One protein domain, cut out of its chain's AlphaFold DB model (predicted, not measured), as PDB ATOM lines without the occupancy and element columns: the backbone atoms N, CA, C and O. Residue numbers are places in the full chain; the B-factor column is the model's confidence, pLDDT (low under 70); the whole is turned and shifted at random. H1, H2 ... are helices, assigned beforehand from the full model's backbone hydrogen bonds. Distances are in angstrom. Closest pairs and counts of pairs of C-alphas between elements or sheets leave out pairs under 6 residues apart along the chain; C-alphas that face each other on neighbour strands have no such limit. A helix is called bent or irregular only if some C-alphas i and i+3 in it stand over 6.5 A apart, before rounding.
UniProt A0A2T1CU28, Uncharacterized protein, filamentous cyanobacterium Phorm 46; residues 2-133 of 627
ATOM      1  N   GLU A   2      79.252  25.346  40.222       32.72
ATOM      2  CA  GLU A   2      79.367  25.420  41.680       32.72
ATOM      3  C   GLU A   2      78.136  24.635  42.134       32.72
ATOM      4  O   GLU A   2      77.018  25.067  41.865       32.72
ATOM      5  N   SER A   3      78.319  23.390  42.570       33.75
ATOM      6  CA  SER A   3      77.220  22.601  43.129       33.75
ATOM      7  C   SER A   3      76.717  23.285  44.394       33.75
ATOM      8  O   SER A   3      77.508  23.874  45.130       33.75
ATOM      9  N   ASP A   4      75.407  23.200  44.624       33.31
ATOM     10  CA  ASP A   4      74.740  23.574  45.870       33.31
ATOM     11  C   ASP A   4      75.293  22.715  47.022       33.31
ATOM     12  O   ASP A   4      74.713  21.703  47.415       33.31
ATOM     13  N   PHE A   5      76.471  23.068  47.531       48.81
ATOM     14  CA  PHE A   5      77.017  22.499  48.753       48.81
ATOM     15  C   PHE A   5      76.301  23.139  49.944       48.81
ATOM     16  O   PHE A   5      76.035  24.341  49.943       48.81
ATOM     17  N   ALA A   6      75.979  22.343  50.967       52.88
ATOM     18  CA  ALA A   6      75.393  22.862  52.198       52.88
ATOM     19  C   ALA A   6      76.371  23.852  52.856       52.88
ATOM     20  O   ALA A   6      77.403  23.461  53.396       52.88
ATOM     21  N   GLU A   7      76.056  25.140  52.768       64.81
ATOM     22  CA  GLU A   7      76.902  26.221  53.259       64.81
ATOM     23  C   GLU A   7      76.602  26.498  54.740       64.81
ATOM     24  O   GLU A   7      75.441  26.604  55.142       64.81
ATOM     25  N   PHE A   8      77.643  26.594  55.572       76.44
ATOM     26  CA  PHE A   8      77.470  26.945  56.980       76.44
ATOM     27  C   PHE A   8      77.121  28.434  57.112       76.44
ATOM     28  O   PHE A   8      77.925  29.299  56.766       76.44
ATOM     29  N   ASP A   9      75.928  28.744  57.628       73.69
ATOM     30  CA  ASP A   9      75.497  30.128  57.832       73.69
ATOM     31  C   ASP A   9      76.104  30.735  59.106       73.69
ATOM     32  O   ASP A   9      75.564  30.611  60.214       73.69
ATOM     33  N   PHE A  10      77.204  31.465  58.923       73.31
ATOM     34  CA  PHE A  10      77.871  32.224  59.980       73.31
ATOM     35  C   PHE A  10      76.991  33.330  60.598       73.31
ATOM     36  O   PHE A  10      77.262  33.752  61.722       73.31
ATOM     37  N   LYS A  11      75.926  33.800  59.924       60.22
ATOM     38  CA  LYS A  11      75.062  34.892  60.426       60.22
ATOM     39  C   LYS A  11      74.080  34.445  61.507       60.22
ATOM     40  O   LYS A  11      73.552  35.288  62.229       60.22
ATOM     41  N   SER A  12      73.838  33.143  61.638       54.25
ATOM     42  CA  SER A  12      72.929  32.584  62.646       54.25
ATOM     43  C   SER A  12      73.505  32.585  64.075       54.25
ATOM     44  O   SER A  12      72.763  32.386  65.039       54.25
ATOM     45  N   GLN A  13      74.807  32.857  64.241       51.44
ATOM     46  CA  GLN A  13      75.460  32.958  65.547       51.44
ATOM     47  C   GLN A  13      75.441  34.407  66.062       51.44
ATOM     48  O   GLN A  13      76.302  35.227  65.751       51.44
ATOM     49  N   ASN A  14      74.428  34.736  66.867       38.44
ATOM     50  CA  ASN A  14      74.330  36.027  67.549       38.44
ATOM     51  C   ASN A  14      75.438  36.183  68.606       38.44
ATOM     52  O   ASN A  14      75.348  35.600  69.683       38.44
ATOM     53  N   GLY A  15      76.416  37.047  68.322       44.78
ATOM     54  CA  GLY A  15      77.206  37.769  69.324       44.78
ATOM     55  C   GLY A  15      78.190  36.935  70.144       44.78
ATOM     56  O   GLY A  15      77.890  36.591  71.278       44.78
ATOM     57  N   LEU A  16      79.373  36.688  69.581       37.25
ATOM     58  CA  LEU A  16      80.708  36.490  70.184       37.25
ATOM     59  C   LEU A  16      81.658  36.169  69.010       37.25
ATOM     60  O   LEU A  16      81.155  35.792  67.955       37.25
ATOM     61  N   ASP A  17      82.973  36.390  69.147       48.78
ATOM     62  CA  ASP A  17      83.994  36.155  68.102       48.78
ATOM     63  C   ASP A  17      83.654  34.942  67.220       48.78
ATOM     64  O   ASP A  17      83.773  33.796  67.653       48.78
ATOM     65  N   VAL A  18      83.168  35.194  66.001       60.34
ATOM     66  CA  VAL A  18      82.763  34.117  65.096       60.34
ATOM     67  C   VAL A  18      84.043  33.500  64.550       60.34
ATOM     68  O   VAL A  18      84.813  34.179  63.865       60.34
ATOM     69  N   ASP A  19      84.280  32.228  64.873       74.06
ATOM     70  CA  ASP A  19      85.449  31.487  64.406       74.06
ATOM     71  C   ASP A  19      85.586  31.573  62.874       74.06
ATOM     72  O   ASP A  19      84.604  31.596  62.127       74.06
ATOM     73  N   ILE A  20      86.835  31.631  62.393       85.56
ATOM     74  CA  ILE A  20      87.148  31.725  60.953       85.56
ATOM     75  C   ILE A  20      86.643  30.487  60.199       85.56
ATOM     76  O   ILE A  20      86.306  30.564  59.018       85.56
ATOM     77  N   THR A  21      86.606  29.340  60.867       88.56
ATOM     78  CA  THR A  21      86.119  28.073  60.322       88.56
ATOM     79  C   THR A  21      84.750  27.735  60.901       88.56
ATOM     80  O   THR A  21      84.465  28.116  62.038       88.56
ATOM     81  N   PRO A  22      83.923  26.945  60.194       89.19
ATOM     82  CA  PRO A  22      82.758  26.326  60.812       89.19
ATOM     83  C   PRO A  22      83.140  25.515  62.069       89.19
ATOM     84  O   PRO A  22      84.295  25.103  62.224       89.19
ATOM     85  N   PRO A  23      82.190  25.234  62.977       90.00
ATOM     86  CA  PRO A  23      82.438  24.343  64.101       90.00
ATOM     87  C   PRO A  23      82.864  22.950  63.618       90.00
ATOM     88  O   PRO A  23      82.229  22.365  62.739       90.00
ATOM     89  N   GLY A  24      83.890  22.365  64.238       89.56
ATOM     90  CA  GLY A  24      84.394  21.049  63.832       89.56
ATOM     91  C   GLY A  24      83.361  19.918  63.911       89.56
ATOM     92  O   GLY A  24      83.425  18.974  63.130       89.56
ATOM     93  N   GLU A  25      82.378  20.017  64.813       90.69
ATOM     94  CA  GLU A  25      81.253  19.072  64.886       90.69
ATOM     95  C   GLU A  25      80.357  19.142  63.646       90.69
ATOM     96  O   GLU A  25      79.959  18.104  63.118       90.69
ATOM     97  N   TRP A  26      80.098  20.357  63.150       91.44
ATOM     98  CA  TRP A  26      79.374  20.556  61.899       91.44
ATOM     99  C   TRP A  26      80.157  19.954  60.736       91.44
ATOM    100  O   TRP A  26      79.587  19.219  59.935       91.44
ATOM    101  N   MET A  27      81.474  20.175  60.693       93.38
ATOM    102  CA  MET A  27      82.319  19.637  59.627       93.38
ATOM    103  C   MET A  27      82.368  18.107  59.622       93.38
ATOM    104  O   MET A  27      82.294  17.489  58.567       93.38
ATOM    105  N   LEU A  28      82.440  17.466  60.792       93.62
ATOM    106  CA  LEU A  28      82.375  16.004  60.888       93.62
ATOM    107  C   LEU A  28      81.044  15.452  60.373       93.62
ATOM    108  O   LEU A  28      81.042  14.443  59.671       93.62
ATOM    109  N   ALA A  29      79.932  16.113  60.706       91.88
ATOM    110  CA  ALA A  29      78.614  15.736  60.212       91.88
ATOM    111  C   ALA A  29      78.495  15.947  58.695       91.88
ATOM    112  O   ALA A  29      77.999  15.065  58.001       91.88
ATOM    113  N   TYR A  30      79.004  17.072  58.182       91.31
ATOM    114  CA  TYR A  30      79.037  17.395  56.754       91.31
ATOM    115  C   TYR A  30      79.823  16.356  55.946       91.31
ATOM    116  O   TYR A  30      79.340  15.858  54.934       91.31
ATOM    117  N   LEU A  31      80.991  15.948  56.448       92.56
ATOM    118  CA  LEU A  31      81.809  14.892  55.848       92.56
ATOM    119  C   LEU A  31      81.234  13.475  56.061       92.56
ATOM    120  O   LEU A  31      81.807  12.501  55.567       92.56
ATOM    121  N   GLY A  32      80.151  13.320  56.832       93.12
ATOM    122  CA  GLY A  32      79.566  12.020  57.167       93.12
ATOM    123  C   GLY A  32      80.483  11.126  58.010       93.12
ATOM    124  O   GLY A  32      80.434   9.907  57.891       93.12
ATOM    125  N   ILE A  33      81.362  11.705  58.833       93.38
ATOM    126  CA  ILE A  33      82.317  10.951  59.657       93.38
ATOM    127  C   ILE A  33      81.694  10.654  61.026       93.38
ATOM    128  O   ILE A  33      81.848  11.417  61.984       93.38
ATOM    129  N   ASP A  34      81.047   9.492  61.145       92.25
ATOM    130  CA  ASP A  34      80.613   8.930  62.427       92.25
ATOM    131  C   ASP A  34      81.453   7.705  62.808       92.25
ATOM    132  O   ASP A  34      81.229   6.587  62.353       92.25
ATOM    133  N   LEU A  35      82.393   7.884  63.740       90.06
ATOM    134  CA  LEU A  35      83.249   6.796  64.237       90.06
ATOM    135  C   LEU A  35      82.472   5.647  64.911       90.06
ATOM    136  O   LEU A  35      83.065   4.598  65.196       90.06
ATOM    137  N   ALA A  36      81.188   5.848  65.224       89.50
ATOM    138  CA  ALA A  36      80.291   4.821  65.722       89.50
ATOM    139  C   ALA A  36      79.528   4.088  64.605       89.50
ATOM    140  O   ALA A  36      78.960   3.039  64.906       89.50
ATOM    141  N   ALA A  37      79.530   4.535  63.352       90.19
ATOM    142  CA  ALA A  37      78.882   3.807  62.266       90.19
ATOM    143  C   ALA A  37      79.662   2.521  61.899       90.19
ATOM    144  O   ALA A  37      80.889   2.470  62.071       90.19
ATOM    145  N   PRO A  38      78.982   1.454  61.423       87.81
ATOM    146  CA  PRO A  38      79.622   0.181  61.070       87.81
ATOM    147  C   PRO A  38      80.790   0.348  60.092       87.81
ATOM    148  O   PRO A  38      81.872  -0.187  60.331       87.81
ATOM    149  N   GLU A  39      80.607   1.201  59.082       89.50
ATOM    150  CA  GLU A  39      81.596   1.499  58.043       89.50
ATOM    151  C   GLU A  39      82.935   2.015  58.593       89.50
ATOM    152  O   GLU A  39      83.973   1.715  58.015       89.50
ATOM    153  N   PHE A  40      82.951   2.696  59.747       90.56
ATOM    154  CA  PHE A  40      84.183   3.150  60.407       90.56
ATOM    155  C   PHE A  40      84.683   2.187  61.493       90.56
ATOM    156  O   PHE A  40      85.872   2.190  61.829       90.56
ATOM    157  N   ARG A  41      83.811   1.357  62.087       88.06
ATOM    158  CA  ARG A  41      84.220   0.361  63.098       88.06
ATOM    159  C   ARG A  41      84.983  -0.804  62.480       88.06
ATOM    160  O   ARG A  41      85.891  -1.325  63.133       88.06
ATOM    161  N   GLU A  42      84.618  -1.179  61.261       90.81
ATOM    162  CA  GLU A  42      85.162  -2.333  60.537       90.81
ATOM    163  C   GLU A  42      86.464  -2.020  59.781       90.81
ATOM    164  O   GLU A  42      87.154  -2.932  59.329       90.81
ATOM    165  N   LEU A  43      86.861  -0.743  59.703       92.06
ATOM    166  CA  LEU A  43      88.124  -0.336  59.089       92.06
ATOM    167  C   LEU A  43      89.355  -0.928  59.807       92.06
ATOM    168  O   LEU A  43      89.344  -1.111  61.033       92.06
ATOM    169  N   PRO A  44      90.479  -1.117  59.086       94.56
ATOM    170  CA  PRO A  44      91.755  -1.485  59.688       94.56
ATOM    171  C   PRO A  44      92.154  -0.535  60.833       94.56
ATOM    172  O   PRO A  44      91.913   0.675  60.731       94.56
ATOM    173  N   PRO A  45      92.824  -1.027  61.897       92.44
ATOM    174  CA  PRO A  45      93.184  -0.212  63.061       92.44
ATOM    175  C   PRO A  45      93.913   1.091  62.716       92.44
ATOM    176  O   PRO A  45      93.648   2.117  63.343       92.44
ATOM    177  N   TYR A  46      94.779   1.074  61.696       93.25
ATOM    178  CA  TYR A  46      95.493   2.269  61.252       93.25
ATOM    179  C   TYR A  46      94.539   3.320  60.648       93.25
ATOM    180  O   TYR A  46      94.574   4.469  61.079       93.25
ATOM    181  N   LYS A  47      93.617   2.939  59.743       94.12
ATOM    182  CA  LYS A  47      92.628   3.870  59.163       94.12
ATOM    183  C   LYS A  47      91.717   4.450  60.243       94.12
ATOM    184  O   LYS A  47      91.451   5.647  60.269       94.12
ATOM    185  N   ARG A  48      91.303   3.623  61.209       94.06
ATOM    186  CA  ARG A  48      90.513   4.077  62.367       94.06
ATOM    187  C   ARG A  48      91.258   5.090  63.228       94.06
ATOM    188  O   ARG A  48      90.631   6.006  63.759       94.06
ATOM    189  N   ALA A  49      92.569   4.927  63.402       95.31
ATOM    190  CA  ALA A  49      93.390   5.891  64.126       95.31
ATOM    191  C   ALA A  49      93.439   7.241  63.395       95.31
ATOM    192  O   ALA A  49      93.281   8.271  64.048       95.31
ATOM    193  N   GLN A  50      93.545   7.235  62.063       97.00
ATOM    194  CA  GLN A  50      93.526   8.460  61.260       97.00
ATOM    195  C   GLN A  50      92.175   9.191  61.341       97.00
ATOM    196  O   GLN A  50      92.150  10.367  61.686       97.00
ATOM    197  N   TYR A  51      91.033   8.511  61.179       96.88
ATOM    198  CA  TYR A  51      89.719   9.163  61.357       96.88
ATOM    199  C   TYR A  51      89.477   9.663  62.795       96.88
ATOM    200  O   TYR A  51      88.801  10.670  63.014       96.88
ATOM    201  N   ARG A  52      90.059   9.007  63.811       95.56
ATOM    202  CA  ARG A  52      90.076   9.546  65.184       95.56
ATOM    203  C   ARG A  52      90.919  10.814  65.284       95.56
ATOM    204  O   ARG A  52      90.525  11.725  66.010       95.56
ATOM    205  N   ALA A  53      92.051  10.874  64.586       96.50
ATOM    206  CA  ALA A  53      92.880  12.069  64.522       96.50
ATOM    207  C   ALA A  53      92.131  13.223  63.840       96.50
ATOM    208  O   ALA A  53      92.072  14.296  64.430       96.50
ATOM    209  N   VAL A  54      91.446  12.978  62.713       97.25
ATOM    210  CA  VAL A  54      90.543  13.947  62.052       97.25
ATOM    211  C   VAL A  54      89.540  14.524  63.054       97.25
ATOM    212  O   VAL A  54      89.480  15.737  63.250       97.25
ATOM    213  N   LYS A  55      88.809  13.660  63.777       96.62
ATOM    214  CA  LYS A  55      87.863  14.099  64.816       96.62
ATOM    215  C   LYS A  55      88.534  14.952  65.891       96.62
ATOM    216  O   LYS A  55      87.984  15.976  66.292       96.62
ATOM    217  N   ASN A  56      89.695  14.530  66.386       95.62
ATOM    218  CA  ASN A  56      90.404  15.249  67.440       95.62
ATOM    219  C   ASN A  56      90.897  16.623  66.967       95.62
ATOM    220  O   ASN A  56      90.736  17.590  67.704       95.62
ATOM    221  N   TRP A  57      91.451  16.729  65.760       96.12
ATOM    222  CA  TRP A  57      91.928  17.999  65.215       96.12
ATOM    223  C   TRP A  57      90.796  18.988  64.955       96.12
ATOM    224  O   TRP A  57      90.934  20.155  65.314       96.12
ATOM    225  N   LEU A  58      89.658  18.522  64.436       94.12
ATOM    226  CA  LEU A  58      88.500  19.386  64.200       94.12
ATOM    227  C   LEU A  58      87.827  19.857  65.500       94.12
ATOM    228  O   LEU A  58      87.331  20.974  65.550       94.12
ATOM    229  N   THR A  59      87.793  19.031  66.556       92.69
ATOM    230  CA  THR A  59      86.962  19.316  67.751       92.69
ATOM    231  C   THR A  59      87.730  19.670  69.023       92.69
ATOM    232  O   THR A  59      87.140  20.195  69.963       92.69
ATOM    233  N   ARG A  60      89.028  19.355  69.111       90.00
ATOM    234  CA  ARG A  60      89.814  19.499  70.356       90.00
ATOM    235  C   ARG A  60      91.014  20.423  70.234       90.00
ATOM    236  O   ARG A  60      91.648  20.704  71.253       90.00
ATOM    237  N   TYR A  61      91.357  20.862  69.027       89.44
ATOM    238  CA  TYR A  61      92.440  21.813  68.825       89.44
ATOM    239  C   TYR A  61      92.083  23.162  69.469       89.44
ATOM    240  O   TYR A  61      90.986  23.679  69.279       89.44
ATOM    241  N   LYS A  62      92.996  23.710  70.280       83.62
ATOM    242  CA  LYS A  62      92.783  24.951  71.035       83.62
ATOM    243  C   LYS A  62      93.687  26.053  70.508       83.62
ATOM    244  O   LYS A  62      94.903  25.873  70.440       83.62
ATOM    245  N   LEU A  63      93.089  27.198  70.200       83.56
ATOM    246  CA  LEU A  63      93.798  28.375  69.714       83.56
ATOM    247  C   LEU A  63      94.537  29.093  70.843       83.56
ATOM    248  O   LEU A  63      94.082  29.144  71.987       83.56
ATOM    249  N   LYS A  64      95.690  29.666  70.501       78.94
ATOM    250  CA  LYS A  64      96.376  30.637  71.355       78.94
ATOM    251  C   LYS A  64      95.700  32.011  71.207       78.94
ATOM    252  O   LYS A  64      95.167  32.283  70.134       78.94
ATOM    253  N   PRO A  65      95.763  32.889  72.228       66.44
ATOM    254  CA  PRO A  65      95.154  34.223  72.173       66.44
ATOM    255  C   PRO A  65      95.594  35.066  70.962       66.44
ATOM    256  O   PRO A  65      94.768  35.746  70.366       66.44
ATOM    257  N   ASP A  66      96.857  34.936  70.542       72.69
ATOM    258  CA  ASP A  66      97.444  35.675  69.413       72.69
ATOM    259  C   ASP A  66      97.670  34.788  68.173       72.69
ATOM    260  O   ASP A  66      98.636  34.973  67.431       72.69
ATOM    261  N   ALA A  67      96.823  33.773  67.972       77.44
ATOM    262  CA  ALA A  67      97.002  32.808  66.890       77.44
ATOM    263  C   ALA A  67      97.003  33.478  65.504       77.44
ATOM    264  O   ALA A  67      96.110  34.270  65.176       77.44
ATOM    265  N   SER A  68      97.978  33.111  64.667       80.25
ATOM    266  CA  SER A  68      98.013  33.544  63.265       80.25
ATOM    267  C   SER A  68      96.813  32.992  62.484       80.25
ATOM    268  O   SER A  68      96.180  32.018  62.897       80.25
ATOM    269  N   ASN A  69      96.501  33.565  61.317       83.00
ATOM    270  CA  ASN A  69      95.417  33.046  60.472       83.00
ATOM    271  C   ASN A  69      95.619  31.564  60.106       83.00
ATOM    272  O   ASN A  69      94.661  30.795  60.102       83.00
ATOM    273  N   ILE A  70      96.869  31.147  59.886       86.00
ATOM    274  CA  ILE A  70      97.227  29.749  59.615       86.00
ATOM    275  C   ILE A  70      97.009  28.873  60.852       86.00
ATOM    276  O   ILE A  70      96.474  27.772  60.749       86.00
ATOM    277  N   GLU A  71      97.372  29.357  62.045       87.12
ATOM    278  CA  GLU A  71      97.089  28.636  63.290       87.12
ATOM    279  C   GLU A  71      95.587  28.502  63.548       87.12
ATOM    280  O   GLU A  71      95.186  27.480  64.099       87.12
ATOM    281  N   LYS A  72      94.766  29.469  63.116       88.62
ATOM    282  CA  LYS A  72      93.299  29.421  63.233       88.62
ATOM    283  C   LYS A  72      92.663  28.319  62.389       88.62
ATOM    284  O   LYS A  72      91.737  27.668  62.855       88.62
ATOM    285  N   VAL A  73      93.198  28.046  61.199       92.06
ATOM    286  CA  VAL A  73      92.698  26.974  60.314       92.06
ATOM    287  C   VAL A  73      93.442  25.644  60.475       92.06
ATOM    288  O   VAL A  73      93.110  24.666  59.807       92.06
ATOM    289  N   ARG A  74      94.437  25.563  61.368       93.06
ATOM    290  CA  ARG A  74      95.309  24.384  61.510       93.06
ATOM    291  C   ARG A  74      94.540  23.089  61.765       93.06
ATOM    292  O   ARG A  74      94.898  22.070  61.190       93.06
ATOM    293  N   GLY A  75      93.473  23.118  62.565       94.06
ATOM    294  CA  GLY A  75      92.647  21.927  62.805       94.06
ATOM    295  C   GLY A  75      92.073  21.326  61.515       94.06
ATOM    296  O   GLY A  75      92.042  20.107  61.368       94.06
ATOM    297  N   TYR A  76      91.695  22.173  60.552       95.75
ATOM    298  CA  TYR A  76      91.213  21.747  59.237       95.75
ATOM    299  C   TYR A  76      92.356  21.226  58.360       95.75
ATOM    300  O   TYR A  76      92.210  20.182  57.736       95.75
ATOM    301  N   LEU A  77      93.513  21.896  58.354       95.69
ATOM    302  CA  LEU A  77      94.683  21.449  57.583       95.69
ATOM    303  C   LEU A  77      95.197  20.077  58.047       95.69
ATOM    304  O   LEU A  77      95.464  19.202  57.230       95.69
ATOM    305  N   GLU A  78      95.279  19.852  59.357       96.69
ATOM    306  CA  GLU A  78      95.697  18.560  59.916       96.69
ATOM    307  C   GLU A  78      94.654  17.467  59.638       96.69
ATOM    308  O   GLU A  78      95.005  16.346  59.266       96.69
ATOM    309  N   ALA A  79      93.358  17.788  59.740       97.19
ATOM    310  CA  ALA A  79      92.293  16.882  59.318       97.19
ATOM    311  C   ALA A  79      92.404  16.502  57.832       97.19
ATOM    312  O   ALA A  79      92.255  15.325  57.503       97.19
ATOM    313  N   PHE A  80      92.728  17.456  56.956       97.38
ATOM    314  CA  PHE A  80      93.010  17.196  55.543       97.38
ATOM    315  C   PHE A  80      94.149  16.181  55.374       97.38
ATOM    316  O   PHE A  80      93.955  15.159  54.716       97.38
ATOM    317  N   TYR A  81      95.300  16.395  56.022       97.56
ATOM    318  CA  TYR A  81      96.432  15.469  55.906       97.56
ATOM    319  C   TYR A  81      96.079  14.060  56.397       97.56
ATOM    320  O   TYR A  81      96.394  13.080  55.727       97.56
ATOM    321  N   HIS A  82      95.359  13.937  57.516       97.75
ATOM    322  CA  HIS A  82      94.924  12.634  58.024       97.75
ATOM    323  C   HIS A  82      93.936  11.910  57.092       97.75
ATOM    324  O   HIS A  82      93.962  10.679  57.035       97.75
ATOM    325  N   LEU A  83      93.092  12.636  56.349       97.19
ATOM    326  CA  LEU A  83      92.234  12.044  55.313       97.19
ATOM    327  C   LEU A  83      93.048  11.567  54.102       97.19
ATOM    328  O   LEU A  83      92.776  10.490  53.569       97.19
ATOM    329  N   CYS A  84      94.099  12.295  53.715       96.19
ATOM    330  CA  CYS A  84      95.027  11.837  52.679       96.19
ATOM    331  C   CYS A  84      95.729  10.520  53.067       96.19
ATOM    332  O   CYS A  84      95.858   9.635  52.225       96.19
ATOM    333  N   GLU A  85      96.116  10.338  54.336       96.00
ATOM    334  CA  GLU A  85      96.762   9.101  54.828       96.00
ATOM    335  C   GLU A  85      95.866   7.847  54.746       96.00
ATOM    336  O   GLU A  85      96.353   6.713  54.802       96.00
ATOM    337  N   VAL A  86      94.545   8.019  54.638       95.75
ATOM    338  CA  VAL A  86      93.590   6.910  54.446       95.75
ATOM    339  C   VAL A  86      93.068   6.790  53.019       95.75
ATOM    340  O   VAL A  86      92.254   5.895  52.766       95.75
ATOM    341  N   GLU A  87      93.591   7.622  52.112       94.94
ATOM    342  CA  GLU A  87      93.197   7.744  50.705       94.94
ATOM    343  C   GLU A  87      91.733   8.181  50.515       94.94
ATOM    344  O   GLU A  87      91.079   7.803  49.546       94.94
ATOM    345  N   ASP A  88      91.204   8.977  51.447       94.88
ATOM    346  CA  ASP A  88      89.842   9.520  51.389       94.88
ATOM    347  C   ASP A  88      89.843  10.901  50.718       94.88
ATOM    348  O   ASP A  88      89.711  11.948  51.358       94.88
ATOM    349  N   TRP A  89      90.100  10.891  49.408       94.31
ATOM    350  CA  TRP A  89      90.389  12.097  48.628       94.31
ATOM    351  C   TRP A  89      89.196  13.046  48.511       94.31
ATOM    352  O   TRP A  89      89.391  14.257  48.568       94.31
ATOM    353  N   GLU A  90      87.979  12.511  48.395       91.06
ATOM    354  CA  GLU A  90      86.754  13.314  48.299       91.06
ATOM    355  C   GLU A  90      86.550  14.130  49.579       91.06
ATOM    356  O   GLU A  90      86.463  15.355  49.527       91.06
ATOM    357  N   ARG A  91      86.602  13.491  50.759       94.56
ATOM    358  CA  ARG A  91      86.473  14.211  52.037       94.56
ATOM    359  C   ARG A  91      87.630  15.179  52.282       94.56
ATOM    360  O   ARG A  91      87.430  16.234  52.880       94.56
ATOM    361  N   ALA A  92      88.839  14.838  51.831       94.88
ATOM    362  CA  ALA A  92      89.979  15.749  51.903       94.88
ATOM    363  C   ALA A  92      89.740  17.006  51.046       94.88
ATOM    364  O   ALA A  92      90.000  18.122  51.499       94.88
ATOM    365  N   TRP A  93      89.199  16.850  49.836       92.50
ATOM    366  CA  TRP A  93      88.850  17.967  48.962       92.50
ATOM    367  C   TRP A  93      87.737  18.846  49.546       92.50
ATOM    368  O   TRP A  93      87.864  20.070  49.536       92.50
ATOM    369  N   GLU A  94      86.721  18.249  50.169       92.06
ATOM    370  CA  GLU A  94      85.655  18.985  50.863       92.06
ATOM    371  C   GLU A  94      86.179  19.858  52.020       92.06
ATOM    372  O   GLU A  94      85.725  20.988  52.224       92.06
ATOM    373  N   ILE A  95      87.213  19.404  52.745       93.75
ATOM    374  CA  ILE A  95      87.902  20.259  53.729       93.75
ATOM    375  C   ILE A  95      88.483  21.509  53.068       93.75
ATOM    376  O   ILE A  95      88.345  22.615  53.590       93.75
ATOM    377  N   LEU A  96      89.119  21.357  51.912       92.62
ATOM    378  CA  LEU A  96      89.728  22.477  51.205       92.62
ATOM    379  C   LEU A  96      88.690  23.444  50.631       92.62
ATOM    380  O   LEU A  96      88.945  24.650  50.600       92.62
ATOM    381  N   LEU A  97      87.531  22.933  50.211       91.00
ATOM    382  CA  LEU A  97      86.402  23.721  49.715       91.00
ATOM    383  C   LEU A  97      85.628  24.463  50.814       91.00
ATOM    384  O   LEU A  97      84.770  25.285  50.495       91.00
ATOM    385  N   THR A  98      85.949  24.241  52.091       91.25
ATOM    386  CA  THR A  98      85.293  24.933  53.206       91.25
ATOM    387  C   THR A  98      85.448  26.447  53.074       91.25
ATOM    388  O   THR A  98      86.569  26.964  53.077       91.25
ATOM    389  N   ARG A  99      84.326  27.171  53.002       90.06
ATOM    390  CA  ARG A  99      84.314  28.638  53.026       90.06
ATOM    391  C   ARG A  99      84.661  29.154  54.412       90.06
ATOM    392  O   ARG A  99      84.117  28.692  55.417       90.06
ATOM    393  N   LEU A 100      85.569  30.121  54.452       88.50
ATOM    394  CA  LEU A 100      86.030  30.718  55.695       88.50
ATOM    395  C   LEU A 100      85.323  32.041  55.961       88.50
ATOM    396  O   LEU A 100      85.186  32.873  55.063       88.50
ATOM    397  N   ASN A 101      84.958  32.272  57.221       86.56
ATOM    398  CA  ASN A 101      84.431  33.543  57.696       86.56
ATOM    399  C   ASN A 101      85.547  34.589  57.763       86.56
ATOM    400  O   ASN A 101      86.142  34.883  58.800       86.56
ATOM    401  N   THR A 102      85.876  35.103  56.589       81.19
ATOM    402  CA  THR A 102      86.895  36.115  56.353       81.19
ATOM    403  C   THR A 102      86.296  37.202  55.465       81.19
ATOM    404  O   THR A 102      85.334  36.932  54.745       81.19
ATOM    405  N   PRO A 103      86.880  38.411  55.432       74.69
ATOM    406  CA  PRO A 103      86.447  39.474  54.523       74.69
ATOM    407  C   PRO A 103      86.326  39.075  53.049       74.69
ATOM    408  O   PRO A 103      85.536  39.659  52.313       74.69
ATOM    409  N   THR A 104      87.145  38.117  52.614       76.19
ATOM    410  CA  THR A 104      87.208  37.615  51.238       76.19
ATOM    411  C   THR A 104      86.238  36.463  50.989       76.19
ATOM    412  O   THR A 104      85.872  36.223  49.842       76.19
ATOM    413  N   TYR A 105      85.796  35.781  52.051       82.25
ATOM    414  CA  TYR A 105      84.845  34.669  52.004       82.25
ATOM    415  C   TYR A 105      85.246  33.561  51.011       82.25
ATOM    416  O   TYR A 105      84.415  32.953  50.334       82.25
ATOM    417  N   GLU A 106      86.556  33.323  50.888       85.69
ATOM    418  CA  GLU A 106      87.117  32.323  49.984       85.69
ATOM    419  C   GLU A 106      87.130  30.935  50.637       85.69
ATOM    420  O   GLU A 106      87.085  30.779  51.862       85.69
ATOM    421  N   ASN A 107      87.241  29.908  49.794       91.56
ATOM    422  CA  ASN A 107      87.526  28.548  50.237       91.56
ATOM    423  C   ASN A 107      88.899  28.493  50.919       91.56
ATOM    424  O   ASN A 107      89.828  29.190  50.492       91.56
ATOM    425  N   LEU A 108      89.049  27.608  51.908       92.44
ATOM    426  CA  LEU A 108      90.267  27.424  52.698       92.44
ATOM    427  C   LEU A 108      91.523  27.390  51.824       92.44
ATOM    428  O   LEU A 108      92.454  28.153  52.073       92.44
ATOM    429  N   HIS A 109      91.535  26.581  50.763       90.44
ATOM    430  CA  HIS A 109      92.715  26.464  49.908       90.44
ATOM    431  C   HIS A 109      93.111  27.784  49.222       90.44
ATOM    432  O   HIS A 109      94.300  28.066  49.101       90.44
ATOM    433  N   ASN A 110      92.152  28.607  48.785       88.56
ATOM    434  CA  ASN A 110      92.421  29.906  48.155       88.56
ATOM    435  C   ASN A 110      92.841  30.949  49.193       88.56
ATOM    436  O   ASN A 110      93.790  31.703  48.958       88.56
ATOM    437  N   GLN A 111      92.203  30.916  50.364       88.62
ATOM    438  CA  GLN A 111      92.481  31.832  51.459       88.62
ATOM    439  C   GLN A 111      93.941  31.746  51.934       88.62
ATOM    440  O   GLN A 111      94.530  32.775  52.270       88.62
ATOM    441  N   LEU A 112      94.552  30.551  51.909       87.81
ATOM    442  CA  LEU A 112      95.983  30.372  52.195       87.81
ATOM    443  C   LEU A 112      96.855  31.250  51.288       87.81
ATOM    444  O   LEU A 112      97.725  31.969  51.774       87.81
ATOM    445  N   GLY A 113      96.571  31.264  49.983       83.56
ATOM    446  CA  GLY A 113      97.259  32.132  49.027       83.56
ATOM    447  C   GLY A 113      96.991  33.617  49.288       83.56
ATOM    448  O   GLY A 113      97.906  34.438  49.225       83.56
ATOM    449  N   THR A 114      95.764  33.981  49.668       81.56
ATOM    450  CA  THR A 114      95.422  35.354  50.078       81.56
ATOM    451  C   THR A 114      96.251  35.804  51.289       81.56
ATOM    452  O   THR A 114      96.763  36.931  51.299       81.56
ATOM    453  N   TRP A 115      96.486  34.909  52.251       79.62
ATOM    454  CA  TRP A 115      97.384  35.117  53.393       79.62
ATOM    455  C   TRP A 115      98.879  34.979  53.063       79.62
ATOM    456  O   TRP A 115      99.707  35.239  53.928       79.62
ATOM    457  N   GLY A 116      99.237  34.633  51.822       76.50
ATOM    458  CA  GLY A 116     100.624  34.531  51.354       76.50
ATOM    459  C   GLY A 116     101.275  33.157  51.542       76.50
ATOM    460  O   GLY A 116     102.434  32.989  51.164       76.50
ATOM    461  N   ASP A 117     100.554  32.157  52.057       83.38
ATOM    462  CA  ASP A 117     101.054  30.787  52.227       83.38
ATOM    463  C   ASP A 117     100.925  29.958  50.937       83.38
ATOM    464  O   ASP A 117     100.232  28.942  50.856       83.38
ATOM    465  N   TYR A 118     101.610  30.407  49.884       85.88
ATOM    466  CA  TYR A 118     101.634  29.701  48.600       85.88
ATOM    467  C   TYR A 118     102.383  28.364  48.674       85.88
ATOM    468  O   TYR A 118     102.100  27.464  47.890       85.88
ATOM    469  N   ARG A 119     103.326  28.203  49.615       86.00
ATOM    470  CA  ARG A 119     104.062  26.940  49.798       86.00
ATOM    471  C   ARG A 119     103.184  25.867  50.434       86.00
ATOM    472  O   ARG A 119     103.144  24.761  49.902       86.00
ATOM    473  N   GLY A 120     102.453  26.197  51.503       88.06
ATOM    474  CA  GLY A 120     101.465  25.291  52.088       88.06
ATOM    475  C   GLY A 120     100.365  24.946  51.086       88.06
ATOM    476  O   GLY A 120     100.023  23.777  50.915       88.06
ATOM    477  N   GLN A 121      99.895  25.940  50.325       91.06
ATOM    478  CA  GLN A 121      98.945  25.724  49.234       91.06
ATOM    479  C   GLN A 121      99.478  24.730  48.179       91.06
ATOM    480  O   GLN A 121      98.751  23.826  47.771       91.06
ATOM    481  N   ILE A 122     100.745  24.856  47.764       92.00
ATOM    482  CA  ILE A 122     101.389  23.923  46.825       92.00
ATOM    483  C   ILE A 122     101.488  22.514  47.415       92.00
ATOM    484  O   ILE A 122     101.158  21.557  46.724       92.00
ATOM    485  N   GLU A 123     101.903  22.370  48.675       92.31
ATOM    486  CA  GLU A 123     102.012  21.055  49.320       92.31
ATOM    487  C   GLU A 123     100.657  20.337  49.381       92.31
ATOM    488  O   GLU A 123     100.559  19.147  49.083       92.31
ATOM    489  N   ILE A 124      99.603  21.069  49.743       93.81
ATOM    490  CA  ILE A 124      98.234  20.552  49.777       93.81
ATOM    491  C   ILE A 124      97.821  20.063  48.389       93.81
ATOM    492  O   ILE A 124      97.338  18.939  48.258       93.81
ATOM    493  N   TYR A 125      98.036  20.876  47.352       92.12
ATOM    494  CA  TYR A 125      97.673  20.521  45.983       92.12
ATOM    495  C   TYR A 125      98.471  19.329  45.445       92.12
ATOM    496  O   TYR A 125      97.879  18.465  44.805       92.12
ATOM    497  N   ASP A 126      99.769  19.233  45.744       91.75
ATOM    498  CA  ASP A 126     100.633  18.128  45.303       91.75
ATOM    499  C   ASP A 126     100.149  16.766  45.834       91.75
ATOM    500  O   ASP A 126     100.181  15.764  45.120       91.75
ATOM    501  N   ARG A 127      99.604  16.731  47.059       92.94
ATOM    502  CA  ARG A 127      99.083  15.498  47.679       92.94
ATOM    503  C   ARG A 127      97.809  14.957  47.031       92.94
ATOM    504  O   ARG A 127      97.618  13.744  47.010       92.94
ATOM    505  N   ILE A 128      96.936  15.833  46.533       92.06
ATOM    506  CA  ILE A 128      95.643  15.446  45.930       92.06
ATOM    507  C   ILE A 128      95.675  15.398  44.400       92.06
ATOM    508  O   ILE A 128      94.727  14.917  43.774       92.06
ATOM    509  N   LEU A 129      96.756  15.877  43.778       88.94
ATOM    510  CA  LEU A 129      96.868  15.954  42.327       88.94
ATOM    511  C   LEU A 129      96.737  14.570  41.677       88.94
ATOM    512  O   LEU A 129      97.473  13.634  41.991       88.94
ATOM    513  N   GLY A 130      95.792  14.439  40.742       86.31
ATOM    514  CA  GLY A 130      95.541  13.181  40.035       86.31
ATOM    515  C   GLY A 130      94.826  12.116  40.875       86.31
ATOM    516  O   GLY A 130      94.740  10.969  40.440       86.31
ATOM    517  N   LYS A 131      94.330  12.475  42.067       90.69
ATOM    518  CA  LYS A 131      93.521  11.604  42.939       90.69
ATOM    519  C   LYS A 131      92.027  11.928  42.905       90.69
ATOM    520  O   LYS A 131      91.222  11.077  43.263       90.69
ATOM    521  N   LEU A 132      91.678  13.139  42.475       86.94
ATOM    522  CA  LEU A 132      90.302  13.625  42.369       86.94
ATOM    523  C   LEU A 132      89.697  13.343  40.991       86.94
ATOM    524  O   LEU A 132      90.390  12.876  40.079       86.94
ATOM    525  N   SER A 133      88.410  13.656  40.818       82.00
ATOM    526  CA  SER A 133      87.770  13.589  39.504       82.00
ATOM    527  C   SER A 133      88.458  14.531  38.506       82.00
ATOM    528  O   SER A 133      89.108  15.513  38.876       82.00
TER     529      SER A 133
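Overview. This is residues 2 to 133 of the 627 residues of an uncharacterized protein of filamentous cyanobacterium Phorm 46 (UniProt A0A2T1CU28). Three helices, H3, H4 and H5, run back and forth side by side, with H4 in the middle, and the hairpin of H6 and H7 packs on H5 through H6. The short helix H1 packs with its beginning, at Gly 24, on residues 55 to 59 of H3, and a loop at residues 12 to 17 sticks out from the unnamed stretch before H1. The printed part has 132 residues with seven named helices, H1 to H7 in order along the chain, and no named strand; its class is all helix. It is compact, with a radius of gyration of the C-alphas of 14.8 A, and rounded, spanning 41 by 33 by 33 A.

Along the chain. H3, residues 45 to 60, is 21.3 A long and begins at C-alpha 45 (93.184, -0.212, 63.061). H4, residues 69 to 84, is 22.6 A long; it is irregular, with C-alphas 72 and 75 lying 7.5 A apart, and has a kink of 45 degrees near residue 76. H5, residues 89 to 97, is 12.3 A long. H6 holds residues 108 to 114. H7, residues 118 to 128, is 15.7 A long and ends at C-alpha 128 (95.643, 15.446, 45.930). Earlier in the chain, H1 holds residues 24 to 30, beginning at C-alpha 24 (84.394, 21.049, 63.832), and H2 holds residues 38 to 41.

Arrangement. H3 and H4 form a helical hairpin, touching at a shallow tilt of 18 degrees, opposite ways; their closest C-alphas, Val 54 and Ala 79, are 4.4 A apart. H4 and H5 form another, at a shallow tilt of 14 degrees, with C-alphas 80 and 92 closest at 5.0 A. H3 and H5 are apart. H5 touches H6 at a steep tilt of 46 degrees, the same way, closest at the C-alphas of Leu 96 and His 109, 5.1 A. H6 and H7 form a hairpin at a shallow tilt of 29 degrees, with C-alphas 112 and 121 closest at 6.3 A. H7 is close to H4 but not clearly touching, with C-alphas 84 and 127 closest at 7.4 A. H1 touches H3, with residues 55 to 59 of H3 alone, at a steep tilt of 57 degrees; the C-alphas of Gly 24 and Leu 58 are closest at 4.4 A. H2 is close to H3 but not clearly touching, with C-alphas 40 and 48 closest at 6.7 A. Every O i to N i+4 pair is within hydrogen-bond range in H1, H3 and H5, against 10 of 12 in H4, 2 of 3 in H6 and 6 of 7 in H7; H2 is too short for such a pair.

Size, cuts and confidence. The two C-alphas farthest apart, those of Gly 15 and Pro 44, are 43.0 A from each other. The printed part has no cut and no long link between its helices. Residues 2 to 23 hold no named element, and residues 12 to 17 stand free. The mean pLDDT of the printed part is 85.0; residues 2 to 7, 11 to 18 and 65 are under 70.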